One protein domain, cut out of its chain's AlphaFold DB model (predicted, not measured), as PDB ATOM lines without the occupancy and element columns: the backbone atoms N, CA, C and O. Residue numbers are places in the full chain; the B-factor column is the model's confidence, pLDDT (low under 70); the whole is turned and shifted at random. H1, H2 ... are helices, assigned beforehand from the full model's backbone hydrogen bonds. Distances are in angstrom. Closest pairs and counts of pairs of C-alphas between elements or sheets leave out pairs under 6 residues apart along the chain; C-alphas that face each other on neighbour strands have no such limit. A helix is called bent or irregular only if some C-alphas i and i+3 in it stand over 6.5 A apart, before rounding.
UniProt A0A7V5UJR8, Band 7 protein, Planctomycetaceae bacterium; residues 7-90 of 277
ATOM      1  N   ALA A   7     100.930 126.807 170.250       78.44
ATOM      2  CA  ALA A   7     102.203 127.509 170.110       78.44
ATOM      3  C   ALA A   7     102.285 128.766 170.993       78.44
ATOM      4  O   ALA A   7     103.326 129.020 171.593       78.44
ATOM      5  N   ALA A   8     101.181 129.508 171.128       80.00
ATOM      6  CA  ALA A   8     101.111 130.676 172.004       80.00
ATOM      7  C   ALA A   8     101.221 130.303 173.494       80.00
ATOM      8  O   ALA A   8     101.921 130.979 174.242       80.00
ATOM      9  N   GLU A   9     100.582 129.207 173.918       80.88
ATOM     10  CA  GLU A   9     100.657 128.705 175.300       80.88
ATOM     11  C   GLU A   9     102.084 128.263 175.640       80.88
ATOM     12  O   GLU A   9     102.640 128.665 176.659       80.88
ATOM     13  N   VAL A  10     102.705 127.486 174.748       79.88
ATOM     14  CA  VAL A  10     104.079 126.996 174.918       79.88
ATOM     15  C   VAL A  10     105.073 128.152 174.983       79.88
ATOM     16  O   VAL A  10     105.957 128.150 175.838       79.88
ATOM     17  N   TYR A  11     104.907 129.157 174.122       79.00
ATOM     18  CA  TYR A  11     105.754 130.345 174.121       79.00
ATOM     19  C   TYR A  11     105.654 131.104 175.448       79.00
ATOM     20  O   TYR A  11     106.672 131.441 176.029       79.00
ATOM     21  N   VAL A  12     104.451 131.333 175.977       80.50
ATOM     22  CA  VAL A  12     104.277 132.102 177.224       80.50
ATOM     23  C   VAL A  12     104.746 131.330 178.460       80.50
ATOM     24  O   VAL A  12     105.303 131.924 179.376       80.50
ATOM     25  N   ILE A  13     104.515 130.016 178.509       80.38
ATOM     26  CA  ILE A  13     104.829 129.201 179.692       80.38
ATOM     27  C   ILE A  13     106.333 128.946 179.818       80.38
ATOM     28  O   ILE A  13     106.854 128.888 180.933       80.38
ATOM     29  N   TYR A  14     107.025 128.744 178.695       76.88
ATOM     30  CA  TYR A  14     108.396 128.238 178.713       76.88
ATOM     31  C   TYR A  14     109.461 129.254 178.305       76.88
ATOM     32  O   TYR A  14     110.616 129.011 178.664       76.88
ATOM     33  N   ASN A  15     109.094 130.350 177.623       77.56
ATOM     34  CA  ASN A  15     110.031 131.404 177.226       77.56
ATOM     35  C   ASN A  15     110.363 132.331 178.403       77.56
ATOM     36  O   ASN A  15     109.464 132.823 179.087       77.56
ATOM     37  N   GLU A  16     111.646 132.598 178.627       74.88
ATOM     38  CA  GLU A  16     112.109 133.581 179.615       74.88
ATOM     39  C   GLU A  16     112.481 134.922 178.954       74.88
ATOM     40  O   GLU A  16     113.008 134.960 177.844       74.88
ATOM     41  N   GLU A  17     112.233 136.046 179.645       65.25
ATOM     42  CA  GLU A  17     112.361 137.416 179.097       65.25
ATOM     43  C   GLU A  17     113.736 137.741 178.481       65.25
ATOM     44  O   GLU A  17     113.844 138.633 177.641       65.25
ATOM     45  N   TYR A  18     114.792 137.025 178.874       67.56
ATOM     46  CA  TYR A  18     116.161 137.254 178.410       67.56
ATOM     47  C   TYR A  18     116.577 136.410 177.191       67.56
ATOM     48  O   TYR A  18     117.668 136.634 176.666       67.56
ATOM     49  N   ASN A  19     115.756 135.456 176.730       62.47
ATOM     50  CA  ASN A  19     116.137 134.509 175.669       62.47
ATOM     51  C   ASN A  19     115.736 134.931 174.249       62.47
ATOM     52  O   ASN A  19     116.238 134.360 173.277       62.47
ATOM     53  N   GLY A  20     114.880 135.945 174.106       66.06
ATOM     54  CA  GLY A  20     114.437 136.426 172.797       66.06
ATOM     55  C   GLY A  20     113.785 135.315 171.961       66.06
ATOM     56  O   GLY A  20     112.854 134.659 172.424       66.06
ATOM     57  N   ASP A  21     114.286 135.100 170.741       67.38
ATOM     58  CA  ASP A  21     113.716 134.163 169.757       67.38
ATOM     59  C   ASP A  21     114.197 132.698 169.920       67.38
ATOM     60  O   ASP A  21     113.788 131.822 169.157       67.38
ATOM     61  N   ALA A  22     115.060 132.385 170.897       70.38
ATOM     62  CA  ALA A  22     115.699 131.066 171.049       70.38
ATOM     63  C   ALA A  22     114.890 130.047 171.891       70.38
ATOM     64  O   ALA A  22     115.451 129.300 172.697       70.38
ATOM     65  N   ILE A  23     113.569 129.976 171.692       75.50
ATOM     66  CA  ILE A  23     112.657 129.105 172.470       75.50
ATOM     67  C   ILE A  23     112.969 127.607 172.303       75.50
ATOM     68  O   ILE A  23     112.748 126.809 173.220       75.50
ATOM     69  N   ASP A  24     113.523 127.212 171.155       77.62
ATOM     70  CA  ASP A  24     113.848 125.814 170.851       77.62
ATOM     71  C   ASP A  24     114.807 125.197 171.884       77.62
ATOM     72  O   ASP A  24     114.626 124.052 172.310       77.62
ATOM     73  N   GLU A  25     115.808 125.955 172.343       81.06
ATOM     74  CA  GLU A  25     116.771 125.467 173.332       81.06
ATOM     75  C   GLU A  25     116.140 125.267 174.713       81.06
ATOM     76  O   GLU A  25     116.484 124.319 175.428       81.06
ATOM     77  N   GLU A  26     115.200 126.130 175.093       80.69
ATOM     78  CA  GLU A  26     114.515 126.041 176.380       80.69
ATOM     79  C   GLU A  26     113.579 124.847 176.436       80.69
ATOM     80  O   GLU A  26     113.589 124.105 177.420       80.69
ATOM     81  N   ILE A  27     112.836 124.604 175.357       82.12
ATOM     82  CA  ILE A  27     111.987 123.420 175.225       82.12
ATOM     83  C   ILE A  27     112.828 122.146 175.366       82.12
ATOM     84  O   ILE A  27     112.456 121.219 176.098       82.12
ATOM     85  N   ILE A  28     114.001 122.109 174.725       84.94
ATOM     86  CA  ILE A  28     114.918 120.972 174.843       84.94
ATOM     87  C   ILE A  28     115.379 120.790 176.294       84.94
ATOM     88  O   ILE A  28     115.359 119.669 176.809       84.94
ATOM     89  N   ARG A  29     115.786 121.868 176.973       84.88
ATOM     90  CA  ARG A  29     116.358 121.806 178.328       84.88
ATOM     91  C   ARG A  29     115.320 121.545 179.422       84.88
ATOM     92  O   ARG A  29     115.620 120.793 180.346       84.88
ATOM     93  N   LYS A  30     114.132 122.150 179.334       83.75
ATOM     94  CA  LYS A  30     113.096 122.128 180.384       83.75
ATOM     95  C   LYS A  30     112.110 120.971 180.243       83.75
ATOM     96  O   LYS A  30     111.573 120.527 181.251       83.75
ATOM     97  N   ILE A  31     111.878 120.476 179.026       84.69
ATOM     98  CA  ILE A  31     110.830 119.476 178.762       84.69
ATOM     99  C   ILE A  31     111.437 118.189 178.203       84.69
ATOM    100  O   ILE A  31     111.312 117.126 178.811       84.69
ATOM    101  N   ILE A  32     112.144 118.275 177.071       86.56
ATOM    102  CA  ILE A  32     112.594 117.079 176.340       86.56
ATOM    103  C   ILE A  32     113.682 116.327 177.120       86.56
ATOM    104  O   ILE A  32     113.566 115.120 177.325       86.56
ATOM    105  N   MET A  33     114.729 117.013 177.592       89.31
ATOM    106  CA  MET A  33     115.826 116.368 178.325       89.31
ATOM    107  C   MET A  33     115.392 115.743 179.660       89.31
ATOM    108  O   MET A  33     115.816 114.616 179.925       89.31
ATOM    109  N   PRO A  34     114.582 116.401 180.513       90.31
ATOM    110  CA  PRO A  34     114.110 115.798 181.758       90.31
ATOM    111  C   PRO A  34     113.277 114.534 181.529       90.31
ATOM    112  O   PRO A  34     113.545 113.514 182.169       90.31
ATOM    113  N   ASN A  35     112.348 114.557 180.567       88.94
ATOM    114  CA  ASN A  35     111.527 113.394 180.222       88.94
ATOM    115  C   ASN A  35     112.377 112.257 179.641       88.94
ATOM    116  O   ASN A  35     112.286 111.119 180.107       88.94
ATOM    117  N   ALA A  36     113.291 112.575 178.718       89.19
ATOM    118  CA  ALA A  36     114.198 111.592 178.135       89.19
ATOM    119  C   ALA A  36     115.104 110.945 179.194       89.19
ATOM    120  O   ALA A  36     115.282 109.728 179.208       89.19
ATOM    121  N   ARG A  37     115.654 111.736 180.126       89.88
ATOM    122  CA  ARG A  37     116.477 111.223 181.234       89.88
ATOM    123  C   ARG A  37     115.673 110.346 182.184       89.88
ATOM    124  O   ARG A  37     116.185 109.317 182.618       89.88
ATOM    125  N   SER A  38     114.445 110.746 182.506       89.62
ATOM    126  CA  SER A  38     113.561 109.974 183.379       89.62
ATOM    127  C   SER A  38     113.267 108.599 182.781       89.62
ATOM    128  O   SER A  38     113.502 107.585 183.441       89.62
ATOM    129  N   PHE A  39     112.874 108.558 181.504       89.12
ATOM    130  CA  PHE A  39     112.641 107.311 180.782       89.12
ATOM    131  C   PHE A  39     113.898 106.438 180.733       89.12
ATOM    132  O   PHE A  39     113.866 105.285 181.157       89.12
ATOM    133  N   CYS A  40     115.031 106.999 180.294       87.19
ATOM    134  CA  CYS A  40     116.289 106.258 180.197       87.19
ATOM    135  C   CYS A  40     116.744 105.702 181.551       87.19
ATOM    136  O   CYS A  40     117.333 104.624 181.600       87.19
ATOM    137  N   ARG A  41     116.466 106.405 182.657       87.62
ATOM    138  CA  ARG A  41     116.767 105.924 184.009       87.62
ATOM    139  C   ARG A  41     115.873 104.750 184.407       87.62
ATOM    140  O   ARG A  41     116.382 103.783 184.963       87.62
ATOM    141  N   LEU A  42     114.570 104.835 184.143       86.44
ATOM    142  CA  LEU A  42     113.606 103.792 184.504       86.44
ATOM    143  C   LEU A  42     113.818 102.526 183.669       86.44
ATOM    144  O   LEU A  42     114.096 101.464 184.225       86.44
ATOM    145  N   GLU A  43     113.798 102.648 182.344       83.06
ATOM    146  CA  GLU A  43     114.005 101.508 181.447       83.06
ATOM    147  C   GLU A  43     115.423 100.939 181.554       83.06
ATOM    148  O   GLU A  43     115.612  99.725 181.521       83.06
ATOM    149  N   GLY A  44     116.426 101.797 181.762       79.25
ATOM    150  CA  GLY A  44     117.802 101.364 182.004       79.25
ATOM    151  C   GLY A  44     117.969 100.560 183.297       79.25
ATOM    152  O   GLY A  44     118.842  99.700 183.358       79.25
ATOM    153  N   SER A  45     117.135 100.804 184.314       81.38
ATOM    154  CA  SER A  45     117.162 100.052 185.578       81.38
ATOM    155  C   SER A  45     116.405  98.722 185.523       81.38
ATOM    156  O   SER A  45     116.753  97.794 186.247       81.38
ATOM    157  N   ASN A  46     115.405  98.613 184.644       80.75
ATOM    158  CA  ASN A  46     114.575  97.416 184.500       80.75
ATOM    159  C   ASN A  46     115.211  96.329 183.619       80.75
ATOM    160  O   ASN A  46     114.721  95.200 183.591       80.75
ATOM    161  N   LYS A  47     116.271  96.656 182.875       79.19
ATOM    162  CA  LYS A  47     116.889  95.779 181.873       79.19
ATOM    163  C   LYS A  47     118.294  95.360 182.288       79.19
ATOM    164  O   LYS A  47     119.059  96.144 182.851       79.19
ATOM    165  N   TYR A  48     118.670  94.121 181.977       76.38
ATOM    166  CA  TYR A  48     120.023  93.648 182.260       76.38
ATOM    167  C   TYR A  48     121.035  94.284 181.302       76.38
ATOM    168  O   TYR A  48     120.806  94.372 180.100       76.38
ATOM    169  N   GLY A  49     122.220  94.637 181.812       72.62
ATOM    170  CA  GLY A  49     123.315  95.193 181.002       72.62
ATOM    171  C   GLY A  49     123.719  94.326 179.800       72.62
ATOM    172  O   GLY A  49     124.200  94.857 178.804       72.62
ATOM    173  N   ARG A  50     123.480  93.007 179.871       72.38
ATOM    174  CA  ARG A  50     123.683  92.056 178.764       72.38
ATOM    175  C   ARG A  50     122.709  92.291 177.605       72.38
ATOM    176  O   ARG A  50     123.123  92.266 176.455       72.38
ATOM    177  N   GLU A  51     121.448  92.585 177.900       77.38
ATOM    178  CA  GLU A  51     120.404  92.760 176.882       77.38
ATOM    179  C   GLU A  51     120.691  93.979 175.994       77.38
ATOM    180  O   GLU A  51     120.414  93.965 174.798       77.38
ATOM    181  N   PHE A  52     121.331  95.016 176.535       72.50
ATOM    182  CA  PHE A  52     121.763  96.177 175.751       72.50
ATOM    183  C   PHE A  52     122.922  95.885 174.784       72.50
ATOM    184  O   PHE A  52     123.167  96.684 173.878       72.50
ATOM    185  N   ILE A  53     123.634  94.770 174.973       72.31
ATOM    186  CA  ILE A  53     124.757  94.339 174.131       72.31
ATOM    187  C   ILE A  53     124.262  93.421 173.004       72.31
ATOM    188  O   ILE A  53     124.752  93.525 171.883       72.31
ATOM    189  N   GLU A  54     123.245  92.596 173.269       68.62
ATOM    190  CA  GLU A  54     122.749  91.541 172.364       68.62
ATOM    191  C   GLU A  54     121.972  92.049 171.121       68.62
ATOM    192  O   GLU A  54     121.481  91.256 170.327       68.62
ATOM    193  N   GLY A  55     121.912  93.361 170.865       67.19
ATOM    194  CA  GLY A  55     121.439  93.951 169.598       67.19
ATOM    195  C   GLY A  55     119.919  93.931 169.377       67.19
ATOM    196  O   GLY A  55     119.353  94.963 169.017       67.19
ATOM    197  N   GLU A  56     119.243  92.815 169.653       71.06
ATOM    198  CA  GLU A  56     117.787  92.652 169.495       71.06
ATOM    199  C   GLU A  56     116.992  93.593 170.413       71.06
ATOM    200  O   GLU A  56     116.005  94.212 170.008       71.06
ATOM    201  N   THR A  57     117.479  93.810 171.634       74.69
ATOM    202  CA  THR A  57     116.824  94.663 172.636       74.69
ATOM    203  C   THR A  57     116.878  96.151 172.285       74.69
ATOM    204  O   THR A  57     116.080  96.939 172.795       74.69
ATOM    205  N   ARG A  58     117.790  96.567 171.393       78.31
ATOM    206  CA  ARG A  58     117.939  97.977 170.997       78.31
ATOM    207  C   ARG A  58     116.711  98.484 170.243       78.31
ATOM    208  O   ARG A  58     116.283  99.609 170.483       78.31
ATOM    209  N   THR A  59     116.150  97.667 169.356       82.31
ATOM    210  CA  THR A  59     114.983  98.042 168.544       82.31
ATOM    211  C   THR A  59     113.754  98.249 169.422       82.31
ATOM    212  O   THR A  59     113.069  99.261 169.296       82.31
ATOM    213  N   VAL A  60     113.527  97.331 170.365       85.00
ATOM    214  CA  VAL A  60     112.419  97.410 171.327       85.00
ATOM    215  C   VAL A  60     112.570  98.637 172.223       85.00
ATOM    216  O   VAL A  60     111.630  99.405 172.399       85.00
ATOM    217  N   PHE A  61     113.777  98.878 172.738       84.56
ATOM    218  CA  PHE A  61     114.048 100.045 173.574       84.56
ATOM    219  C   PHE A  61     113.847 101.365 172.807       84.56
ATOM    220  O   PHE A  61     113.321 102.325 173.362       84.56
ATOM    221  N   GLN A  62     114.212 101.415 171.522       86.94
ATOM    222  CA  GLN A  62     113.989 102.589 170.677       86.94
ATOM    223  C   GLN A  62     112.501 102.862 170.429       86.94
ATOM    224  O   GLN A  62     112.079 104.011 170.521       86.94
ATOM    225  N   GLN A  63     111.707 101.824 170.154       88.38
ATOM    226  CA  GLN A  63     110.257 101.958 169.982       88.38
ATOM    227  C   GLN A  63     109.590 102.467 171.263       88.38
ATOM    228  O   GLN A  63     108.828 103.433 171.222       88.38
ATOM    229  N   ASN A  64     109.949 101.883 172.410       88.69
ATOM    230  CA  ASN A  64     109.425 102.305 173.707       88.69
ATOM    231  C   ASN A  64     109.827 103.753 174.036       88.69
ATOM    232  O   ASN A  64     109.018 104.510 174.566       88.69
ATOM    233  N   PHE A  65     111.061 104.151 173.702       88.88
ATOM    234  CA  PHE A  65     111.540 105.519 173.903       88.88
ATOM    235  C   PHE A  65     110.759 106.527 173.063       88.88
ATOM    236  O   PHE A  65     110.348 107.566 173.574       88.88
ATOM    237  N   GLU A  66     110.528 106.222 171.786       89.62
ATOM    238  CA  GLU A  66     109.751 107.086 170.898       89.62
ATOM    239  C   GLU A  66     108.312 107.258 171.398       89.62
ATOM    240  O   GLU A  66     107.816 108.384 171.458       89.62
ATOM    241  N   GLN A  67     107.672 106.163 171.818       90.50
ATOM    242  CA  GLN A  67     106.311 106.190 172.344       90.50
ATOM    243  C   GLN A  67     106.209 107.006 173.639       90.50
ATOM    244  O   GLN A  67     105.409 107.936 173.712       90.50
ATOM    245  N   ALA A  68     107.062 106.728 174.627       89.31
ATOM    246  CA  ALA A  68     107.035 107.435 175.905       89.31
ATOM    247  C   ALA A  68     107.326 108.936 175.753       89.31
ATOM    248  O   ALA A  68     106.741 109.768 176.444       89.31
ATOM    249  N   MET A  69     108.216 109.297 174.827       88.81
ATOM    250  CA  MET A  69     108.505 110.695 174.531       88.81
ATOM    251  C   MET A  69     107.304 111.396 173.882       88.81
ATOM    252  O   MET A  69     107.012 112.535 174.247       88.81
ATOM    253  N   ARG A  70     106.580 110.738 172.961       89.62
ATOM    254  CA  ARG A  70     105.342 111.293 172.381       89.62
ATOM    255  C   ARG A  70     104.279 111.529 173.450       89.62
ATOM    256  O   ARG A  70     103.783 112.646 173.552       89.62
ATOM    257  N   GLU A  71     104.011 110.526 174.282       89.94
ATOM    258  CA  GLU A  71     103.012 110.600 175.357       89.94
ATOM    259  C   GLU A  71     103.339 111.698 176.387       89.94
ATOM    260  O   GLU A  71     102.453 112.413 176.849       89.94
ATOM    261  N   ALA A  72     104.620 111.887 176.724       87.31
ATOM    262  CA  ALA A  72     105.038 112.894 177.700       87.31
ATOM    263  C   ALA A  72     105.025 114.338 177.159       87.31
ATOM    264  O   ALA A  72     104.902 115.285 177.939       87.31
ATOM    265  N   CYS A  73     105.184 114.534 175.846       85.62
ATOM    266  CA  CYS A  73     105.307 115.860 175.226       85.62
ATOM    267  C   CYS A  73     104.015 116.370 174.563       85.62
ATOM    268  O   CYS A  73     103.843 117.586 174.438       85.62
ATOM    269  N   GLU A  74     103.080 115.479 174.225       86.31
ATOM    270  CA  GLU A  74     101.750 115.821 173.706       86.31
ATOM    271  C   GLU A  74     100.943 116.786 174.607       86.31
ATOM    272  O   GLU A  74     100.483 117.814 174.093       86.31
ATOM    273  N   PRO A  75     100.799 116.568 175.937       85.56
ATOM    274  CA  PRO A  75      99.995 117.460 176.782       85.56
ATOM    275  C   PRO A  75     100.587 118.868 176.884       85.56
ATOM    276  O   PRO A  75      99.853 119.823 177.133       85.56
ATOM    277  N   VAL A  76     101.893 118.993 176.647       83.56
ATOM    278  CA  VAL A  76     102.641 120.252 176.661       83.56
ATOM    279  C   VAL A  76     102.579 120.966 175.302       83.56
ATOM    280  O   VAL A  76     103.053 122.083 175.181       83.56
ATOM    281  N   GLY A  77     101.980 120.369 174.265       82.25
ATOM    282  CA  GLY A  77     101.865 120.986 172.937       82.25
ATOM    283  C   GLY A  77     103.105 120.819 172.051       82.25
ATOM    284  O   GLY A  77     103.270 121.561 171.080       82.25
ATOM    285  N   ILE A  78     103.972 119.848 172.353       85.56
ATOM    286  CA  ILE A  78     105.172 119.537 171.566       85.56
ATOM    287  C   ILE A  78     104.991 118.188 170.867       85.56
ATOM    288  O   ILE A  78     104.840 117.148 171.500       85.56
ATOM    289  N   GLU A  79     105.074 118.201 169.543       86.00
ATOM    290  CA  GLU A  79     104.993 117.021 168.689       86.00
ATOM    291  C   GLU A  79     106.394 116.456 168.400       86.00
ATOM    292  O   GLU A  79     107.273 117.137 167.844       86.00
ATOM    293  N   ILE A  80     106.606 115.186 168.749       85.81
ATOM    294  CA  ILE A  80     107.855 114.463 168.490       85.81
ATOM    295  C   ILE A  80     107.717 113.628 167.221       85.81
ATOM    296  O   ILE A  80     107.026 112.608 167.194       85.81
ATOM    297  N   ILE A  81     108.435 114.053 166.180       85.50
ATOM    298  CA  ILE A  81     108.465 113.381 164.877       85.50
ATOM    299  C   ILE A  81     109.163 112.026 165.014       85.50
ATOM    300  O   ILE A  81     108.588 110.997 164.670       85.50
ATOM    301  N   GLN A  82     110.380 112.025 165.560       84.69
ATOM    302  CA  GLN A  82     111.180 110.821 165.742       84.69
ATOM    303  C   GLN A  82     112.166 111.003 166.897       84.69
ATOM    304  O   GLN A  82     112.765 112.071 167.044       84.69
ATOM    305  N   ALA A  83     112.369 109.945 167.682       84.62
ATOM    306  CA  ALA A  83     113.377 109.897 168.731       84.62
ATOM    307  C   ALA A  83     114.278 108.674 168.510       84.62
ATOM    308  O   ALA A  83     113.831 107.532 168.572       84.62
ATOM    309  N   LEU A  84     115.557 108.914 168.211       86.19
ATOM    310  CA  LEU A  84     116.523 107.869 167.865       86.19
ATOM    311  C   LEU A  84     117.617 107.779 168.919       86.19
ATOM    312  O   LEU A  84     118.166 108.790 169.357       86.19
ATOM    313  N   ILE A  85     118.001 106.552 169.257       82.81
ATOM    314  CA  ILE A  85     119.129 106.300 170.151       82.81
ATOM    315  C   ILE A  85     120.349 105.986 169.306       82.81
ATOM    316  O   ILE A  85     120.419 104.967 168.616       82.81
ATOM    317  N   THR A  86     121.339 106.868 169.376       82.19
ATOM    318  CA  THR A  86     122.545 106.791 168.551       82.19
ATOM    319  C   THR A  86     123.522 105.742 169.067       82.19
ATOM    320  O   THR A  86     123.994 104.907 168.289       82.19
ATOM    321  N   ARG A  87     123.824 105.759 170.370       80.19
ATOM    322  CA  ARG A  87     124.778 104.848 171.016       80.19
ATOM    323  C   ARG A  87     124.347 104.524 172.440       80.19
ATOM    324  O   ARG A  87     123.959 105.409 173.192       80.19
ATOM    325  N   ILE A  88     124.482 103.253 172.800       80.25
ATOM    326  CA  ILE A  88     124.375 102.767 174.175       80.25
ATOM    327  C   ILE A  88     125.781 102.327 174.565       80.25
ATOM    328  O   ILE A  88     126.388 101.526 173.854       80.25
ATOM    329  N   GLN A  89     126.321 102.885 175.647       80.00
ATOM    330  CA  GLN A  89     127.681 102.591 176.089       80.00
ATOM    331  C   GLN A  89     127.658 102.033 177.513       80.00
ATOM    332  O   GLN A  89     127.683 102.799 178.477       80.00
ATOM    333  N   PRO A  90     127.583 100.696 177.659       78.25
ATOM    334  CA  PRO A  90     127.709 100.054 178.956       78.25
ATOM    335  C   PRO A  90     129.103 100.298 179.557       78.25
ATOM    336  O   PRO A  90     130.088 100.376 178.813       78.25
TER     337      PRO A  90
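Overview. This is residues 7 to 90 of the 277 residues of the protein "Band 7 protein" of Planctomycetaceae bacterium (UniProt A0A7V5UJR8). A long bent helix, H2, runs through much of the length of a narrow, rod-like domain, and H3 folds back beside its second arm, H2b, as a helical hairpin. The short helix H1 packs on the first arm, H2a, near one end of the rod, and after H3 the unnamed residues 74 to 90 turn back toward the end where H2 is linked to H3. The printed part has 84 residues, with three named helices in the order H1, H2, H3 and no named strand; the class is all helix. It is loose, with a radius of gyration of the C-alphas of 15.3 A, and its C-alphas span 47 by 21 by 18 A.

Arrangement. The longest helix, H2, residues 23 to 46, was assigned as one helix by its hydrogen bonds, but it is bent: C-alphas 30 and 33 are 6.7 A apart. Its arms are H2a, residues 23 to 30, and H2b, residues 33 to 46, which are near each other at a shallow tilt of 34.9 degrees, only just short of steep. H3, residues 56 to 73, touches H2b and forms a helical hairpin with it. The closest C-alphas of the two are those of Ala 36 and Met 69, 6.8 A apart. They run opposite ways at a steep tilt of 40 degrees, and they touch with residues 35 to 40 of H2b and residues 65 to 72 of H3 alone. At the other arm, H1, residues 7 to 14, touches H2a, with the C-alphas of Tyr 14 and Glu 26 closest at 6.9 A. These two run the same way at a steep tilt of 50 degrees. H1 is apart from H2b and from H3, and H2a is apart from H3. In H1, H2a and H2b every O i to N i+4 pair is within hydrogen-bond range; in H3 it is 13 of 14.

Along the chain. H2a, residues 23 to 30, begins at C-alpha 23 (112.657, 129.105, 172.470) and measures 10.6 A from first to last C-alpha. H2b, residues 33 to 46, measures 20.0 A and ends at C-alpha 46 (114.575, 97.416, 184.500). H3, residues 56 to 73, measures 27.0 A and ends at C-alpha 73 (105.307, 115.860, 175.226); it is neither bent nor irregular, but only just, as C-alphas 56 and 59 are 6.1 A apart. H1, residues 7 to 14, measures 10.6 A.

Size, cuts and confidence. The two C-alphas farthest apart, those of Glu 17 and Glu 54, are 47.5 A apart. The printed part has no cut. The links from H1 to H2, 8 residues, and from H2 to H3, 9 residues, are both short. Residues 74 to 90 hold no named element. The mean pLDDT of the printed part is 81.4, and it is under 70 at residues 17 to 21 and 54 to 55.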